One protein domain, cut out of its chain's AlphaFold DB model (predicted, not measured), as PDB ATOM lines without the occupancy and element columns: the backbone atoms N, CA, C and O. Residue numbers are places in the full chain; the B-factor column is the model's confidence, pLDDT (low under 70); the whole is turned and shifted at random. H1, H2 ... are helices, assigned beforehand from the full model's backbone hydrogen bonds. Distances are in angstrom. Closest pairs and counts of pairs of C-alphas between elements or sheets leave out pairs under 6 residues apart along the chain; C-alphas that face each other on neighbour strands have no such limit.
ATOM      1  N   HIS A 445     133.677 178.618 138.033       87.25
ATOM      2  CA  HIS A 445     133.198 179.717 138.880       87.25
ATOM      3  C   HIS A 445     134.220 180.109 139.954       87.25
ATOM      4  O   HIS A 445     134.598 181.283 140.022       87.25
ATOM      5  N   LEU A 446     134.757 179.144 140.704       89.12
ATOM      6  CA  LEU A 446     135.829 179.361 141.683       89.12
ATOM      7  C   LEU A 446     137.062 180.004 141.031       89.12
ATOM      8  O   LEU A 446     137.638 180.946 141.570       89.12
ATOM      9  N   THR A 447     137.431 179.579 139.821       86.69
ATOM     10  CA  THR A 447     138.525 180.192 139.055       86.69
ATOM     11  C   THR A 447     138.259 181.667 138.734       86.69
ATOM     12  O   THR A 447     139.135 182.502 138.961       86.69
ATOM     13  N   ARG A 448     137.061 182.033 138.253       88.56
ATOM     14  CA  ARG A 448     136.694 183.444 137.990       88.56
ATOM     15  C   ARG A 448     136.720 184.290 139.270       88.56
ATOM     16  O   ARG A 448     137.146 185.442 139.222       88.56
ATOM     17  N   LEU A 449     136.318 183.715 140.405       90.00
ATOM     18  CA  LEU A 449     136.367 184.362 141.720       90.00
ATOM     19  C   LEU A 449     137.815 184.600 142.184       90.00
ATOM     20  O   LEU A 449     138.137 185.713 142.593       90.00
ATOM     21  N   ARG A 450     138.727 183.632 142.014       88.75
ATOM     22  CA  ARG A 450     140.169 183.825 142.286       88.75
ATOM     23  C   ARG A 450     140.755 184.996 141.486       88.75
ATOM     24  O   ARG A 450     141.450 185.833 142.055       88.75
ATOM     25  N   TYR A 451     140.414 185.131 140.200       87.81
ATOM     26  CA  TYR A 451     140.839 186.292 139.396       87.81
ATOM     27  C   TYR A 451     140.239 187.629 139.881       87.81
ATOM     28  O   TYR A 451     140.916 188.651 139.780       87.81
ATOM     29  N   LEU A 452     139.018 187.653 140.438       88.75
ATOM     30  CA  LEU A 452     138.458 188.853 141.087       88.75
ATOM     31  C   LEU A 452     139.277 189.249 142.324       88.75
ATOM     32  O   LEU A 452     139.642 190.418 142.461       88.75
ATOM     33  N   LEU A 453     139.605 188.279 143.184       89.69
ATOM     34  CA  LEU A 453     140.454 188.499 144.357       89.69
ATOM     35  C   LEU A 453     141.834 189.028 143.935       89.69
ATOM     36  O   LEU A 453     142.266 190.066 144.427       89.69
ATOM     37  N   LEU A 454     142.487 188.386 142.956       86.94
ATOM     38  CA  LEU A 454     143.749 188.865 142.381       86.94
ATOM     39  C   LEU A 454     143.643 190.319 141.906       86.94
ATOM     40  O   LEU A 454     144.523 191.133 142.196       86.94
ATOM     41  N   LYS A 455     142.560 190.668 141.199       85.81
ATOM     42  CA  LYS A 455     142.402 192.007 140.627       85.81
ATOM     43  C   LYS A 455     142.208 193.095 141.683       85.81
ATOM     44  O   LYS A 455     142.752 194.184 141.499       85.81
ATOM     45  N   ALA A 456     141.535 192.797 142.795       86.81
ATOM     46  CA  ALA A 456     141.468 193.702 143.945       86.81
ATOM     47  C   ALA A 456     142.871 193.982 144.522       86.81
ATOM     48  O   ALA A 456     143.233 195.139 144.737       86.81
ATOM     49  N   GLY A 457     143.710 192.948 144.666       84.50
ATOM     50  CA  GLY A 457     145.113 193.101 145.070       84.50
ATOM     51  C   GLY A 457     145.934 193.949 144.089       84.50
ATOM     52  O   GLY A 457     146.666 194.850 144.505       84.50
ATOM     53  N   MET A 458     145.766 193.734 142.779       83.81
ATOM     54  CA  MET A 458     146.425 194.547 141.744       83.81
ATOM     55  C   MET A 458     146.015 196.027 141.808       83.81
ATOM     56  O   MET A 458     146.855 196.891 141.580       83.81
ATOM     57  N   GLN A 459     144.759 196.340 142.149       82.88
ATOM     58  CA  GLN A 459     144.303 197.727 142.328       82.88
ATOM     59  C   GLN A 459     144.889 198.404 143.570       82.88
ATOM     60  O   GLN A 459     145.145 199.603 143.531       82.88
ATOM     61  N   THR A 460     145.172 197.652 144.638       82.06
ATOM     62  CA  THR A 460     145.923 198.180 145.794       82.06
ATOM     63  C   THR A 460     147.429 198.330 145.538       82.06
ATOM     64  O   THR A 460     148.126 198.911 146.367       82.06
ATOM     65  N   GLY A 461     147.922 197.861 144.384       79.75
ATOM     66  CA  GLY A 461     149.308 198.024 143.936       79.75
ATOM     67  C   GLY A 461     150.120 196.732 143.804       79.75
ATOM     68  O   GLY A 461     151.336 196.822 143.654       79.75
ATOM     69  N   SER A 514     154.743 186.556 148.410       78.25
ATOM     70  CA  SER A 514     153.516 185.904 147.958       78.25
ATOM     71  C   SER A 514     152.314 186.838 148.102       78.25
ATOM     72  O   SER A 514     152.234 187.635 149.041       78.25
ATOM     73  N   PHE A 515     151.346 186.698 147.197       81.56
ATOM     74  CA  PHE A 515     150.088 187.446 147.189       81.56
ATOM     75  C   PHE A 515     149.428 187.564 148.583       81.56
ATOM     76  O   PHE A 515     149.044 188.656 149.011       81.56
ATOM     77  N   GLN A 516     149.393 186.465 149.347       84.56
ATOM     78  CA  GLN A 516     148.870 186.421 150.723       84.56
ATOM     79  C   GLN A 516     149.685 187.265 151.724       84.56
ATOM     80  O   GLN A 516     149.115 187.900 152.617       84.56
ATOM     81  N   THR A 517     151.014 187.299 151.577       84.44
ATOM     82  CA  THR A 517     151.925 188.091 152.425       84.44
ATOM     83  C   THR A 517     151.715 189.582 152.189       84.44
ATOM     84  O   THR A 517     151.572 190.339 153.148       84.44
ATOM     85  N   TYR A 518     151.623 189.992 150.921       86.00
ATOM     86  CA  TYR A 518     151.332 191.374 150.544       86.00
ATOM     87  C   TYR A 518     149.971 191.833 151.090       86.00
ATOM     88  O   TYR A 518     149.876 192.874 151.740       86.00
ATOM     89  N   ILE A 519     148.923 191.020 150.916       86.50
ATOM     90  CA  ILE A 519     147.567 191.351 151.383       86.50
ATOM     91  C   ILE A 519     147.479 191.425 152.908       86.50
ATOM     92  O   ILE A 519     146.815 192.320 153.431       86.50
ATOM     93  N   SER A 520     148.229 190.583 153.624       84.06
ATOM     94  CA  SER A 520     148.363 190.656 155.087       84.06
ATOM     95  C   SER A 520     149.027 191.952 155.588       84.06
ATOM     96  O   SER A 520     148.955 192.236 156.782       84.06
ATOM     97  N   ARG A 521     149.669 192.741 154.711       85.25
ATOM     98  CA  ARG A 521     150.273 194.049 155.031       85.25
ATOM     99  C   ARG A 521     149.479 195.251 154.512       85.25
ATOM    100  O   ARG A 521     149.881 196.384 154.776       85.25
ATOM    101  N   LEU A 522     148.381 195.045 153.779       85.62
ATOM    102  CA  LEU A 522     147.575 196.161 153.274       85.62
ATOM    103  C   LEU A 522     146.993 196.985 154.439       85.62
ATOM    104  O   LEU A 522     146.413 196.406 155.364       85.62
ATOM    105  N   PRO A 523     147.103 198.328 154.406       83.19
ATOM    106  CA  PRO A 523     146.496 199.177 155.420       83.19
ATOM    107  C   PRO A 523     144.973 199.062 155.351       83.19
ATOM    108  O   PRO A 523     144.395 198.890 154.277       83.19
ATOM    109  N   SER A 524     144.298 199.232 156.490       76.56
ATOM    110  CA  SER A 524     142.838 199.073 156.580       76.56
ATOM    111  C   SER A 524     142.045 200.029 155.677       76.56
ATOM    112  O   SER A 524     140.878 199.780 155.395       76.56
ATOM    113  N   THR A 525     142.677 201.098 155.191       82.81
ATOM    114  CA  THR A 525     142.135 202.093 154.258       82.81
ATOM    115  C   THR A 525     142.435 201.815 152.778       82.81
ATOM    116  O   THR A 525     142.072 202.640 151.945       82.81
ATOM    117  N   ALA A 526     143.063 200.688 152.407       81.62
ATOM    118  CA  ALA A 526     143.473 200.428 151.016       81.62
ATOM    119  C   ALA A 526     142.297 200.326 150.020       81.62
ATOM    120  O   ALA A 526     142.458 200.639 148.845       81.62
ATOM    121  N   PHE A 527     141.103 199.940 150.487       84.88
ATOM    122  CA  PHE A 527     139.855 199.973 149.703       84.88
ATOM    123  C   PHE A 527     139.060 201.286 149.878       84.88
ATOM    124  O   PHE A 527     137.951 201.403 149.365       84.88
ATOM    125  N   GLY A 528     139.601 202.267 150.606       86.50
ATOM    126  CA  GLY A 528     138.971 203.547 150.942       86.50
ATOM    127  C   GLY A 528     138.584 203.696 152.428       86.50
ATOM    128  O   GLY A 528     138.711 202.757 153.220       86.50
ATOM    129  N   PRO A 529     138.139 204.897 152.851       85.44
ATOM    130  CA  PRO A 529     137.917 205.230 154.263       85.44
ATOM    131  C   PRO A 529     136.560 204.766 154.829       85.44
ATOM    132  O   PRO A 529     136.368 204.763 156.055       85.44
ATOM    133  N   LEU A 530     135.592 204.411 153.974       87.56
ATOM    134  CA  LEU A 530     134.202 204.211 154.388       87.56
ATOM    135  C   LEU A 530     134.050 202.979 155.307       87.56
ATOM    136  O   LEU A 530     134.779 201.996 155.156       87.56
ATOM    137  N   PRO A 531     133.089 202.979 156.254       84.25
ATOM    138  CA  PRO A 531     132.921 201.867 157.193       84.25
ATOM    139  C   PRO A 531     132.630 200.514 156.531       84.25
ATOM    140  O   PRO A 531     132.989 199.482 157.094       84.25
ATOM    141  N   TRP A 532     131.999 200.500 155.349       86.44
ATOM    142  CA  TRP A 532     131.783 199.269 154.583       86.44
ATOM    143  C   TRP A 532     133.072 198.794 153.902       86.44
ATOM    144  O   TRP A 532     133.443 197.644 154.097       86.44
ATOM    145  N   GLN A 533     133.829 199.683 153.242       87.31
ATOM    146  CA  GLN A 533     135.119 199.364 152.601       87.31
ATOM    147  C   GLN A 533     136.088 198.688 153.581       87.31
ATOM    148  O   GLN A 533     136.693 197.671 153.252       87.31
ATOM    149  N   ARG A 534     136.158 199.190 154.822       87.38
ATOM    150  CA  ARG A 534     136.967 198.599 155.901       87.38
ATOM    151  C   ARG A 534     136.492 197.201 156.329       87.38
ATOM    152  O   ARG A 534     137.321 196.345 156.625       87.38
ATOM    153  N   LYS A 535     135.178 196.939 156.331       87.31
ATOM    154  CA  LYS A 535     134.609 195.600 156.596       87.31
ATOM    155  C   LYS A 535     134.877 194.630 155.439       87.31
ATOM    156  O   LYS A 535     135.265 193.492 155.692       87.31
ATOM    157  N   THR A 536     134.721 195.080 154.194       88.31
ATOM    158  CA  THR A 536     135.019 194.305 152.977       88.31
ATOM    159  C   THR A 536     136.505 193.948 152.903       88.31
ATOM    160  O   THR A 536     136.837 192.797 152.638       88.31
ATOM    161  N   LEU A 537     137.401 194.891 153.218       88.00
ATOM    162  CA  LEU A 537     138.848 194.664 153.279       88.00
ATOM    163  C   LEU A 537     139.233 193.653 154.367       88.00
ATOM    164  O   LEU A 537     140.021 192.755 154.097       88.00
ATOM    165  N   SER A 538     138.643 193.754 155.563       87.88
ATOM    166  CA  SER A 538     138.873 192.790 156.649       87.88
ATOM    167  C   SER A 538     138.499 191.359 156.234       87.88
ATOM    168  O   SER A 538     139.314 190.449 156.363       87.88
ATOM    169  N   ARG A 539     137.321 191.163 155.617       88.62
ATOM    170  CA  ARG A 539     136.902 189.846 155.091       88.62
ATOM    171  C   ARG A 539     137.758 189.358 153.920       88.62
ATOM    172  O   ARG A 539     138.014 188.165 153.814       88.62
ATOM    173  N   TYR A 540     138.220 190.265 153.063       89.50
ATOM    174  CA  TYR A 540     139.134 189.951 151.964       89.50
ATOM    175  C   TYR A 540     140.504 189.470 152.468       89.50
ATOM    176  O   TYR A 540     141.001 188.452 151.992       89.50
ATOM    177  N   GLN A 541     141.087 190.157 153.457       89.25
ATOM    178  CA  GLN A 541     142.339 189.739 154.098       89.25
ATOM    179  C   GLN A 541     142.190 188.377 154.784       89.25
ATOM    180  O   GLN A 541     143.050 187.516 154.611       89.25
ATOM    181  N   ASP A 542     141.094 188.174 155.516       88.44
ATOM    182  CA  ASP A 542     140.812 186.933 156.235       88.44
ATOM    183  C   ASP A 542     140.618 185.738 155.283       88.44
ATOM    184  O   ASP A 542     141.239 184.691 155.465       88.44
ATOM    185  N   LEU A 543     139.853 185.917 154.197       87.88
ATOM    186  CA  LEU A 543     139.665 184.896 153.163       87.88
ATOM    187  C   LEU A 543     140.982 184.535 152.463       87.88
ATOM    188  O   LEU A 543     141.334 183.362 152.383       87.88
ATOM    189  N   VAL A 544     141.729 185.530 151.970       86.00
ATOM    190  CA  VAL A 544     142.981 185.291 151.226       86.00
ATOM    191  C   VAL A 544     144.049 184.632 152.106       86.00
ATOM    192  O   VAL A 544     144.859 183.857 151.601       86.00
ATOM    193  N   ARG A 545     144.047 184.913 153.415       84.56
ATOM    194  CA  ARG A 545     144.961 184.311 154.393       84.56
ATOM    195  C   ARG A 545     144.673 182.829 154.654       84.56
ATOM    196  O   ARG A 545     145.619 182.089 154.910       84.56
ATOM    197  N   HIS A 546     143.407 182.416 154.616       81.38
ATOM    198  CA  HIS A 546     142.989 181.044 154.930       81.38
ATOM    199  C   HIS A 546     142.770 180.156 153.691       81.38
ATOM    200  O   HIS A 546     142.808 178.935 153.813       81.38
ATOM    201  N   ASP A 547     142.579 180.730 152.499       79.94
ATOM    202  CA  ASP A 547     142.478 179.972 151.247       79.94
ATOM    203  C   ASP A 547     143.869 179.602 150.697       79.94
ATOM    204  O   ASP A 547     144.528 180.396 150.017       79.94
ATOM    205  N   GLU A 548     144.303 178.362 150.949       74.00
ATOM    206  CA  GLU A 548     145.547 177.788 150.411       74.00
ATOM    207  C   GLU A 548     145.633 177.868 148.876       74.00
ATOM    208  O   GLU A 548     146.726 177.996 148.320       74.00
ATOM    209  N   THR A 549     144.501 177.865 148.163       75.19
ATOM    210  CA  THR A 549     144.488 177.933 146.692       75.19
ATOM    211  C   THR A 549     144.878 179.314 146.151       75.19
ATOM    212  O   THR A 549     145.237 179.434 144.978       75.19
ATOM    213  N   MET A 550     144.914 180.343 147.007       75.50
ATOM    214  CA  MET A 550     145.446 181.669 146.676       75.50
ATOM    215  C   MET A 550     146.979 181.744 146.762       75.50
ATOM    216  O   MET A 550     147.567 182.673 146.209       75.50
ATOM    217  N   ALA A 551     147.654 180.779 147.400       68.75
ATOM    218  CA  ALA A 551     149.114 180.793 147.551       68.75
ATOM    219  C   ALA A 551     149.869 180.621 146.215       68.75
ATOM    220  O   ALA A 551     150.993 181.098 146.075       68.75
ATOM    221  N   GLY A 552     149.245 179.971 145.225       67.75
ATOM    222  CA  GLY A 552     149.804 179.755 143.886       67.75
ATOM    223  C   GLY A 552     149.324 180.737 142.812       67.75
ATOM    224  O   GLY A 552     149.592 180.500 141.632       67.75
ATOM    225  N   ILE A 553     148.594 181.804 143.173       72.25
ATOM    226  CA  ILE A 553     147.823 182.592 142.197       72.25
ATOM    227  C   ILE A 553     148.682 183.317 141.144       72.25
ATOM    228  O   ILE A 553     148.244 183.508 140.009       72.25
ATOM    229  N   ASP A 554     149.938 183.626 141.462       67.44
ATOM    230  CA  ASP A 554     150.898 184.211 140.521       67.44
ATOM    231  C   ASP A 554     151.249 183.294 139.339       67.44
ATOM    232  O   ASP A 554     151.545 183.788 138.251       67.44
ATOM    233  N   SER A 555     151.159 181.970 139.514       67.50
ATOM    234  CA  SER A 555     151.413 180.989 138.447       67.50
ATOM    235  C   SER A 555     150.234 180.779 137.490       67.50
ATOM    236  O   SER A 555     150.392 180.121 136.459       67.50
ATOM    237  N   TYR A 556     149.057 181.344 137.785       70.62
ATOM    238  CA  TYR A 556     147.942 181.314 136.839       70.62
ATOM    239  C   TYR A 556     148.322 182.109 135.578       70.62
ATOM    240  O   TYR A 556     148.993 183.139 135.682       70.62
ATOM    241  N   PRO A 557     147.875 181.700 134.378       72.00
ATOM    242  CA  PRO A 557     148.094 182.488 133.170       72.00
ATOM    243  C   PRO A 557     147.373 183.852 133.247       72.00
ATOM    244  O   PRO A 557     146.397 184.007 133.987       72.00
ATOM    245  N   PRO A 558     147.813 184.871 132.490       72.06
ATOM    246  CA  PRO A 558     147.053 186.108 132.347       72.06
ATOM    247  C   PRO A 558     145.763 185.839 131.561       72.06
ATOM    248  O   PRO A 558     145.802 185.251 130.477       72.06
ATOM    249  N   ARG A 559     144.613 186.280 132.078       73.19
ATOM    250  CA  ARG A 559     143.297 186.013 131.475       73.19
ATOM    251  C   ARG A 559     142.490 187.301 131.364       73.19
ATOM    252  O   ARG A 559     142.322 188.045 132.325       73.19
ATOM    253  N   ARG A 560     141.951 187.565 130.171       71.00
ATOM    254  CA  ARG A 560     140.857 188.534 130.014       71.00
ATOM    255  C   ARG A 560     139.580 187.854 130.495       71.00
ATOM    256  O   ARG A 560     139.248 186.788 129.983       71.00
ATOM    257  N   LEU A 561     138.908 188.456 131.469       75.62
ATOM    258  CA  LEU A 561     137.583 188.040 131.924       75.62
ATOM    259  C   LEU A 561     136.611 189.194 131.696       75.62
ATOM    260  O   LEU A 561     136.928 190.349 131.983       75.62
ATOM    261  N   GLY A 562     135.429 188.882 131.176       77.88
ATOM    262  CA  GLY A 562     134.351 189.856 131.076       77.88
ATOM    263  C   GLY A 562     133.809 190.194 132.463       77.88
ATOM    264  O   GLY A 562     133.603 189.300 133.286       77.88
ATOM    265  N   ALA A 563     133.502 191.471 132.708       80.88
ATOM    266  CA  ALA A 563     132.877 191.906 133.959       80.88
ATOM    267  C   ALA A 563     131.606 191.088 134.280       80.88
ATOM    268  O   ALA A 563     131.389 190.715 135.432       80.88
ATOM    269  N   GLY A 564     130.825 190.719 133.258       79.69
ATOM    270  CA  GLY A 564     129.641 189.864 133.388       79.69
ATOM    271  C   GLY A 564     129.900 188.373 133.651       79.69
ATOM    272  O   GLY A 564     129.053 187.709 134.247       79.69
ATOM    273  N   GLU A 565     131.065 187.828 133.278       85.06
ATOM    274  CA  GLU A 565     131.449 186.454 133.656       85.06
ATOM    275  C   GLU A 565     131.765 186.366 135.153       85.06
ATOM    276  O   GLU A 565     131.399 185.403 135.833       85.06
ATOM    277  N   VAL A 566     132.445 187.394 135.667       86.06
ATOM    278  CA  VAL A 566     132.761 187.523 137.090       86.06
ATOM    279  C   VAL A 566     131.488 187.821 137.886       86.06
ATOM    280  O   VAL A 566     131.267 187.175 138.905       86.06
ATOM    281  N   ALA A 567     130.609 188.704 137.388       85.25
ATOM    282  CA  ALA A 567     129.322 189.020 138.013       85.25
ATOM    283  C   ALA A 567     128.485 187.756 138.264       85.25
ATOM    284  O   ALA A 567     128.172 187.461 139.413       85.25
ATOM    285  N   GLY A 568     128.260 186.938 137.228       84.44
ATOM    286  CA  GLY A 568     127.518 185.676 137.358       84.44
ATOM    287  C   GLY A 568     128.180 184.632 138.268       84.44
ATOM    288  O   GLY A 568     127.511 183.714 138.733       84.44
ATOM    289  N   SER A 569     129.477 184.766 138.558       87.81
ATOM    290  CA  SER A 569     130.188 183.898 139.511       87.81
ATOM    291  C   SER A 569     130.084 184.405 140.951       87.81
ATOM    292  O   SER A 569     130.016 183.603 141.878       87.81
ATOM    293  N   VAL A 570     130.005 185.726 141.145       87.31
ATOM    294  CA  VAL A 570     129.638 186.335 142.433       87.31
ATOM    295  C   VAL A 570     128.163 186.064 142.748       87.31
ATOM    296  O   VAL A 570     127.845 185.735 143.886       87.31
ATOM    297  N   GLY A 571     127.275 186.125 141.751       85.19
ATOM    298  CA  GLY A 571     125.865 185.759 141.899       85.19
ATOM    299  C   GLY A 571     125.670 184.293 142.298       85.19
ATOM    300  O   GLY A 571     124.906 184.003 143.217       85.19
ATOM    301  N   TRP A 572     126.431 183.377 141.686       88.31
ATOM    302  CA  TRP A 572     126.510 181.972 142.105       88.31
ATOM    303  C   TRP A 572     126.946 181.824 143.573       88.31
ATOM    304  O   TRP A 572     126.200 181.259 144.368       88.31
ATOM    305  N   LEU A 573     128.073 182.427 143.968       84.56
ATOM    306  CA  LEU A 573     128.613 182.321 145.334       84.56
ATOM    307  C   LEU A 573     127.684 182.896 146.423       84.56
ATOM    308  O   LEU A 573     127.648 182.389 147.543       84.56
ATOM    309  N   VAL A 574     126.943 183.964 146.118       83.38
ATOM    310  CA  VAL A 574     126.023 184.624 147.068       83.38
ATOM    311  C   VAL A 574     124.640 183.948 147.103       83.38
ATOM    312  O   VAL A 574     123.819 184.266 147.962       83.38
ATOM    313  N   GLY A 575     124.374 182.985 146.213       67.69
ATOM    314  CA  GLY A 575     123.081 182.305 146.118       67.69
ATOM    315  C   GLY A 575     122.001 183.112 145.385       67.69
ATOM    316  O   GLY A 575     120.819 182.839 145.562       67.69
ATOM    317  N   THR A 576     122.385 184.094 144.560       53.16
ATOM    318  CA  THR A 576     121.468 184.775 143.623       53.16
ATOM    319  C   THR A 576     121.447 184.121 142.236       53.16
ATOM    320  O   THR A 576     120.705 184.563 141.361       53.16
ATOM    321  N   ALA A 577     122.221 183.050 142.016       39.44
ATOM    322  CA  ALA A 577     122.035 182.171 140.866       39.44
ATOM    323  C   ALA A 577     120.717 181.393 141.002       39.44
ATOM    324  O   ALA A 577     120.520 180.616 141.934       39.44
ATOM    325  N   ALA A 578     119.805 181.612 140.057       40.19
ATOM    326  CA  ALA A 578     118.484 181.006 140.079       40.19
ATOM    327  C   ALA A 578     118.526 179.497 139.767       40.19
ATOM    328  O   ALA A 578     118.748 179.107 138.624       40.19
ATOM    329  N   PRO A 605     124.215 180.831 155.045       51.00
ATOM    330  CA  PRO A 605     125.401 180.854 154.175       51.00
ATOM    331  C   PRO A 605     125.340 181.846 152.997       51.00
ATOM    332  O   PRO A 605     126.368 182.135 152.393       51.00
ATOM    333  N   GLN A 606     124.176 182.423 152.697       57.47
ATOM    334  CA  GLN A 606     124.014 183.517 151.729       57.47
ATOM    335  C   GLN A 606     124.549 184.858 152.281       57.47
ATOM    336  O   GLN A 606     125.167 185.644 151.561       57.47
ATOM    337  N   GLN A 607     124.396 185.115 153.589       62.31
ATOM    338  CA  GLN A 607     124.875 186.349 154.231       62.31
ATOM    339  C   GLN A 607     126.401 186.370 154.414       62.31
ATOM    340  O   GLN A 607     127.007 187.446 154.463       62.31
ATOM    341  N   GLN A 608     127.053 185.204 154.495       78.62
ATOM    342  CA  GLN A 608     128.506 185.132 154.695       78.62
ATOM    343  C   GLN A 608     129.287 185.704 153.499       78.62
ATOM    344  O   GLN A 608     130.322 186.342 153.700       78.62
ATOM    345  N   TRP A 609     128.752 185.559 152.278       84.94
ATOM    346  CA  TRP A 609     129.396 185.957 151.021       84.94
ATOM    347  C   TRP A 609     128.934 187.302 150.456       84.94
ATOM    348  O   TRP A 609     129.557 187.793 149.519       84.94
ATOM    349  N   ALA A 610     127.898 187.938 151.014       84.12
ATOM    350  CA  ALA A 610     127.290 189.153 150.450       84.12
ATOM    351  C   ALA A 610     128.298 190.285 150.126       84.12
ATOM    352  O   ALA A 610     128.167 190.958 149.105       84.12
ATOM    353  N   TRP A 611     129.357 190.425 150.934       89.38
ATOM    354  CA  TRP A 611     130.469 191.372 150.739       89.38
ATOM    355  C   TRP A 611     131.251 191.187 149.424       89.38
ATOM    356  O   TRP A 611     131.946 192.105 148.992       89.38
ATOM    357  N   MET A 612     131.131 190.042 148.749       89.00
ATOM    358  CA  MET A 612     131.706 189.823 147.417       89.00
ATOM    359  C   MET A 612     131.030 190.692 146.346       89.00
ATOM    360  O   MET A 612     131.671 191.042 145.354       89.00
ATOM    361  N   ARG A 613     129.774 191.120 146.561       88.31
ATOM    362  CA  ARG A 613     129.097 192.126 145.719       88.31
ATOM    363  C   ARG A 613     129.736 193.512 145.893       88.31
ATOM    364  O   ARG A 613     129.896 194.234 144.910       88.31
ATOM    365  N   ASP A 614     130.181 193.848 147.106       89.12
ATOM    366  CA  ASP A 614     130.931 195.081 147.390       89.12
ATOM    367  C   ASP A 614     132.364 195.026 146.835       89.12
ATOM    368  O   ASP A 614     132.846 196.014 146.283       89.12
ATOM    369  N   LEU A 615     133.033 193.868 146.921       89.38
ATOM    370  CA  LEU A 615     134.351 193.646 146.310       89.38
ATOM    371  C   LEU A 615     134.284 193.773 144.781       89.38
ATOM    372  O   LEU A 615     135.117 194.450 144.182       89.38
ATOM    373  N   TYR A 616     133.263 193.185 144.148       89.38
ATOM    374  CA  TYR A 616     133.003 193.361 142.719       89.38
ATOM    375  C   TYR A 616     132.832 194.841 142.354       89.38
ATOM    376  O   TYR A 616     133.469 195.326 141.417       89.38
ATOM    377  N   ARG A 617     132.015 195.571 143.127       88.25
ATOM    378  CA  ARG A 617     131.776 197.006 142.925       88.25
ATOM    379  C   ARG A 617     133.047 197.837 143.074       88.25
ATOM    380  O   ARG A 617     133.220 198.795 142.327       88.25
ATOM    381  N   LEU A 618     133.940 197.474 143.995       87.38
ATOM    382  CA  LEU A 618     135.253 198.105 144.116       87.38
ATOM    383  C   LEU A 618     136.102 197.873 142.853       87.38
ATOM    384  O   LEU A 618     136.687 198.816 142.328       87.38
ATOM    385  N   VAL A 619     136.130 196.634 142.347       87.06
ATOM    386  CA  VAL A 619     136.997 196.247 141.222       87.06
ATOM    387  C   VAL A 619     136.530 196.808 139.880       87.06
ATOM    388  O   VAL A 619     137.365 197.269 139.099       87.06
ATOM    389  N   PHE A 620     135.227 196.796 139.602       84.25
ATOM    390  CA  PHE A 620     134.679 197.236 138.312       84.25
ATOM    391  C   PHE A 620     134.087 198.656 138.332       84.25
ATOM    392  O   PHE A 620     133.848 199.226 137.272       84.25
ATOM    393  N   GLY A 621     133.864 199.246 139.511       82.56
ATOM    394  CA  GLY A 621     133.241 200.565 139.690       82.56
ATOM    395  C   GLY A 621     131.704 200.551 139.685       82.56
ATOM    396  O   GLY A 621     131.085 201.482 140.203       82.56
ATOM    397  N   PHE A 622     131.086 199.486 139.168       84.75
ATOM    398  CA  PHE A 622     129.636 199.315 139.031       84.75
ATOM    399  C   PHE A 622     129.114 198.041 139.719       84.75
ATOM    400  O   PHE A 622     129.878 197.187 140.164       84.75
ATOM    401  N   GLY A 623     127.791 197.929 139.870       84.56
ATOM    402  CA  GLY A 623     127.157 196.824 140.599       84.56
ATOM    403  C   GLY A 623     127.152 195.494 139.835       84.56
ATOM    404  O   GLY A 623     127.150 195.471 138.607       84.56
ATOM    405  N   VAL A 624     127.067 194.373 140.566       83.69
ATOM    406  CA  VAL A 624     126.950 193.017 139.983       83.69
ATOM    407  C   VAL A 624     125.790 192.927 138.983       83.69
ATOM    408  O   VAL A 624     125.967 192.380 137.900       83.69
ATOM    409  N   GLU A 625     124.649 193.550 139.294       83.31
ATOM    410  CA  GLU A 625     123.458 193.617 138.426       83.31
ATOM    411  C   GLU A 625     123.741 194.240 137.045       83.31
ATOM    412  O   GLU A 625     123.165 193.838 136.037       83.31
ATOM    413  N   GLU A 626     124.639 195.225 136.982       79.25
ATOM    414  CA  GLU A 626     125.037 195.889 135.737       79.25
ATOM    415  C   GLU A 626     126.035 195.028 134.950       79.25
ATOM    416  O   GLU A 626     125.917 194.884 133.733       79.25
ATOM    417  N   GLY A 627     126.934 194.336 135.656       76.25
ATOM    418  CA  GLY A 627     127.780 193.296 135.074       76.25
ATOM    419  C   GLY A 627     126.981 192.144 134.459       76.25
ATOM    420  O   GLY A 627     127.280 191.714 133.346       76.25
ATOM    421  N   GLU A 628     125.936 191.654 135.133       77.19
ATOM    422  CA  GLU A 628     125.076 190.600 134.580       77.19
ATOM    423  C   GLU A 628     124.304 191.062 133.336       77.19
ATOM    424  O   GLU A 628     124.170 190.285 132.390       77.19
ATOM    425  N   ARG A 629     123.892 192.336 133.257       74.19
ATOM    426  CA  ARG A 629     123.315 192.910 132.024       74.19
ATOM    427  C   ARG A 629     124.322 192.874 130.867       74.19
ATOM    428  O   ARG A 629     123.980 192.405 129.782       74.19
ATOM    429  N   MET A 630     125.585 193.237 131.112       64.12
ATOM    430  CA  MET A 630     126.667 193.140 130.112       64.12
ATOM    431  C   MET A 630     126.978 191.697 129.663       64.12
ATOM    432  O   MET A 630     127.573 191.503 128.604       64.12
ATOM    433  N   ARG A 631     126.576 190.665 130.424       61.06
ATOM    434  CA  ARG A 631     126.691 189.250 130.012       61.06
ATOM    435  C   ARG A 631     125.656 188.861 128.946       61.06
ATOM    436  O   ARG A 631     125.911 187.935 128.182       61.06
ATOM    437  N   GLY A 632     124.501 189.533 128.896       49.47
ATOM    438  CA  GLY A 632     123.435 189.254 127.924       49.47
ATOM    439  C   GLY A 632     123.700 189.837 126.532       49.47
ATOM    440  O   GLY A 632     123.291 189.265 125.523       49.47
ATOM    441  N   THR A 633     124.425 190.953 126.454       51.47
ATOM    442  CA  THR A 633     124.753 191.631 125.193       51.47
ATOM    443  C   THR A 633     125.903 190.934 124.464       51.47
ATOM    444  O   THR A 633     127.068 191.276 124.651       51.47
ATOM    445  N   GLY A 634     125.580 189.974 123.592       46.62
ATOM    446  CA  GLY A 634     126.531 189.212 122.764       46.62
ATOM    447  C   GLY A 634     127.228 190.005 121.643       46.62
ATOM    448  O   GLY A 634     127.355 189.503 120.529       46.62
TER     449      GLY A 634
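What this domain is: This is residues 445 to 461, 514 to 578 and 605 to 634 of the 644 residues of an uncharacterized protein of Hortaea werneckii (UniProt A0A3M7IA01). Two helices, H4 and H6, lie side by side and run opposite ways in the core; H1 crosses both on one side, H7 crosses H4 on another, and H3 crosses H6 near Trp 611. The short helices H2 and H5 pack on H3 and H4, and residues 547 to 562 make a long outlying link. The printed part has 112 residues with seven named helices, H1 to H7 in order, and no named strand: all helix. It is compact, with a radius of gyration of the C-alphas of 13.6 A and spans of 39 by 34 by 26 A.

How they stand to each other: H1, residues 445 to 459, touches H4, residues 563 to 574, at a steep tilt of 66 degrees, closest at the C-alphas of His 445 and Ser 569, 5.2 A. H1 touches H6, residues 611 to 620, at C-alphas 456 and 619, 5.8 A. H2, residues 515 to 519, touches H3, residues 531 to 546, closest at C-alphas 516 and 545, 5.8 A. H3 touches H6 with residues 533 to 539 alone, about perpendicular at 80 degrees; C-alphas 536 and 611 are closest, 5.9 A. H4 and H6 touch at a shallow tilt of 7 degrees, opposite ways, closest at C-alphas 570 and 612, 6.4 A. H5, residues 605 to 609, touches H4, closest at C-alphas 606 and 574, 5.2 A. H7, residues 624 to 632, touches H4 at a steep tilt of 55 degrees, closest at C-alphas 627 and 564, 4.3 A. Every O i to N i+4 pair is within hydrogen-bond range in H1, H2, H3, H4 and H6; H7 has 4 of 5, and H5 has 0 of 1, with 0 of 2 O i to N i+3 pairs.

Where its parts are: H1 begins at C-alpha 445 (133.198, 179.717, 138.880) and is 21.4 A long; H3 measures 23.2 A, H4 16.5 A and H6 14.4 A. H7 ends at C-alpha 632 (123.435, 189.254, 127.924).

The domain as a whole: Residues 462 to 513 and 579 to 604 are not printed; the C-alpha gaps are 13.4 A and 15.7 A. The links H2 to H3 and H3 to H4 are long. pLDDT is under 70 at residues 551 to 552, 554 to 555, 575 to 578, 605 to 607 and 630 to 634.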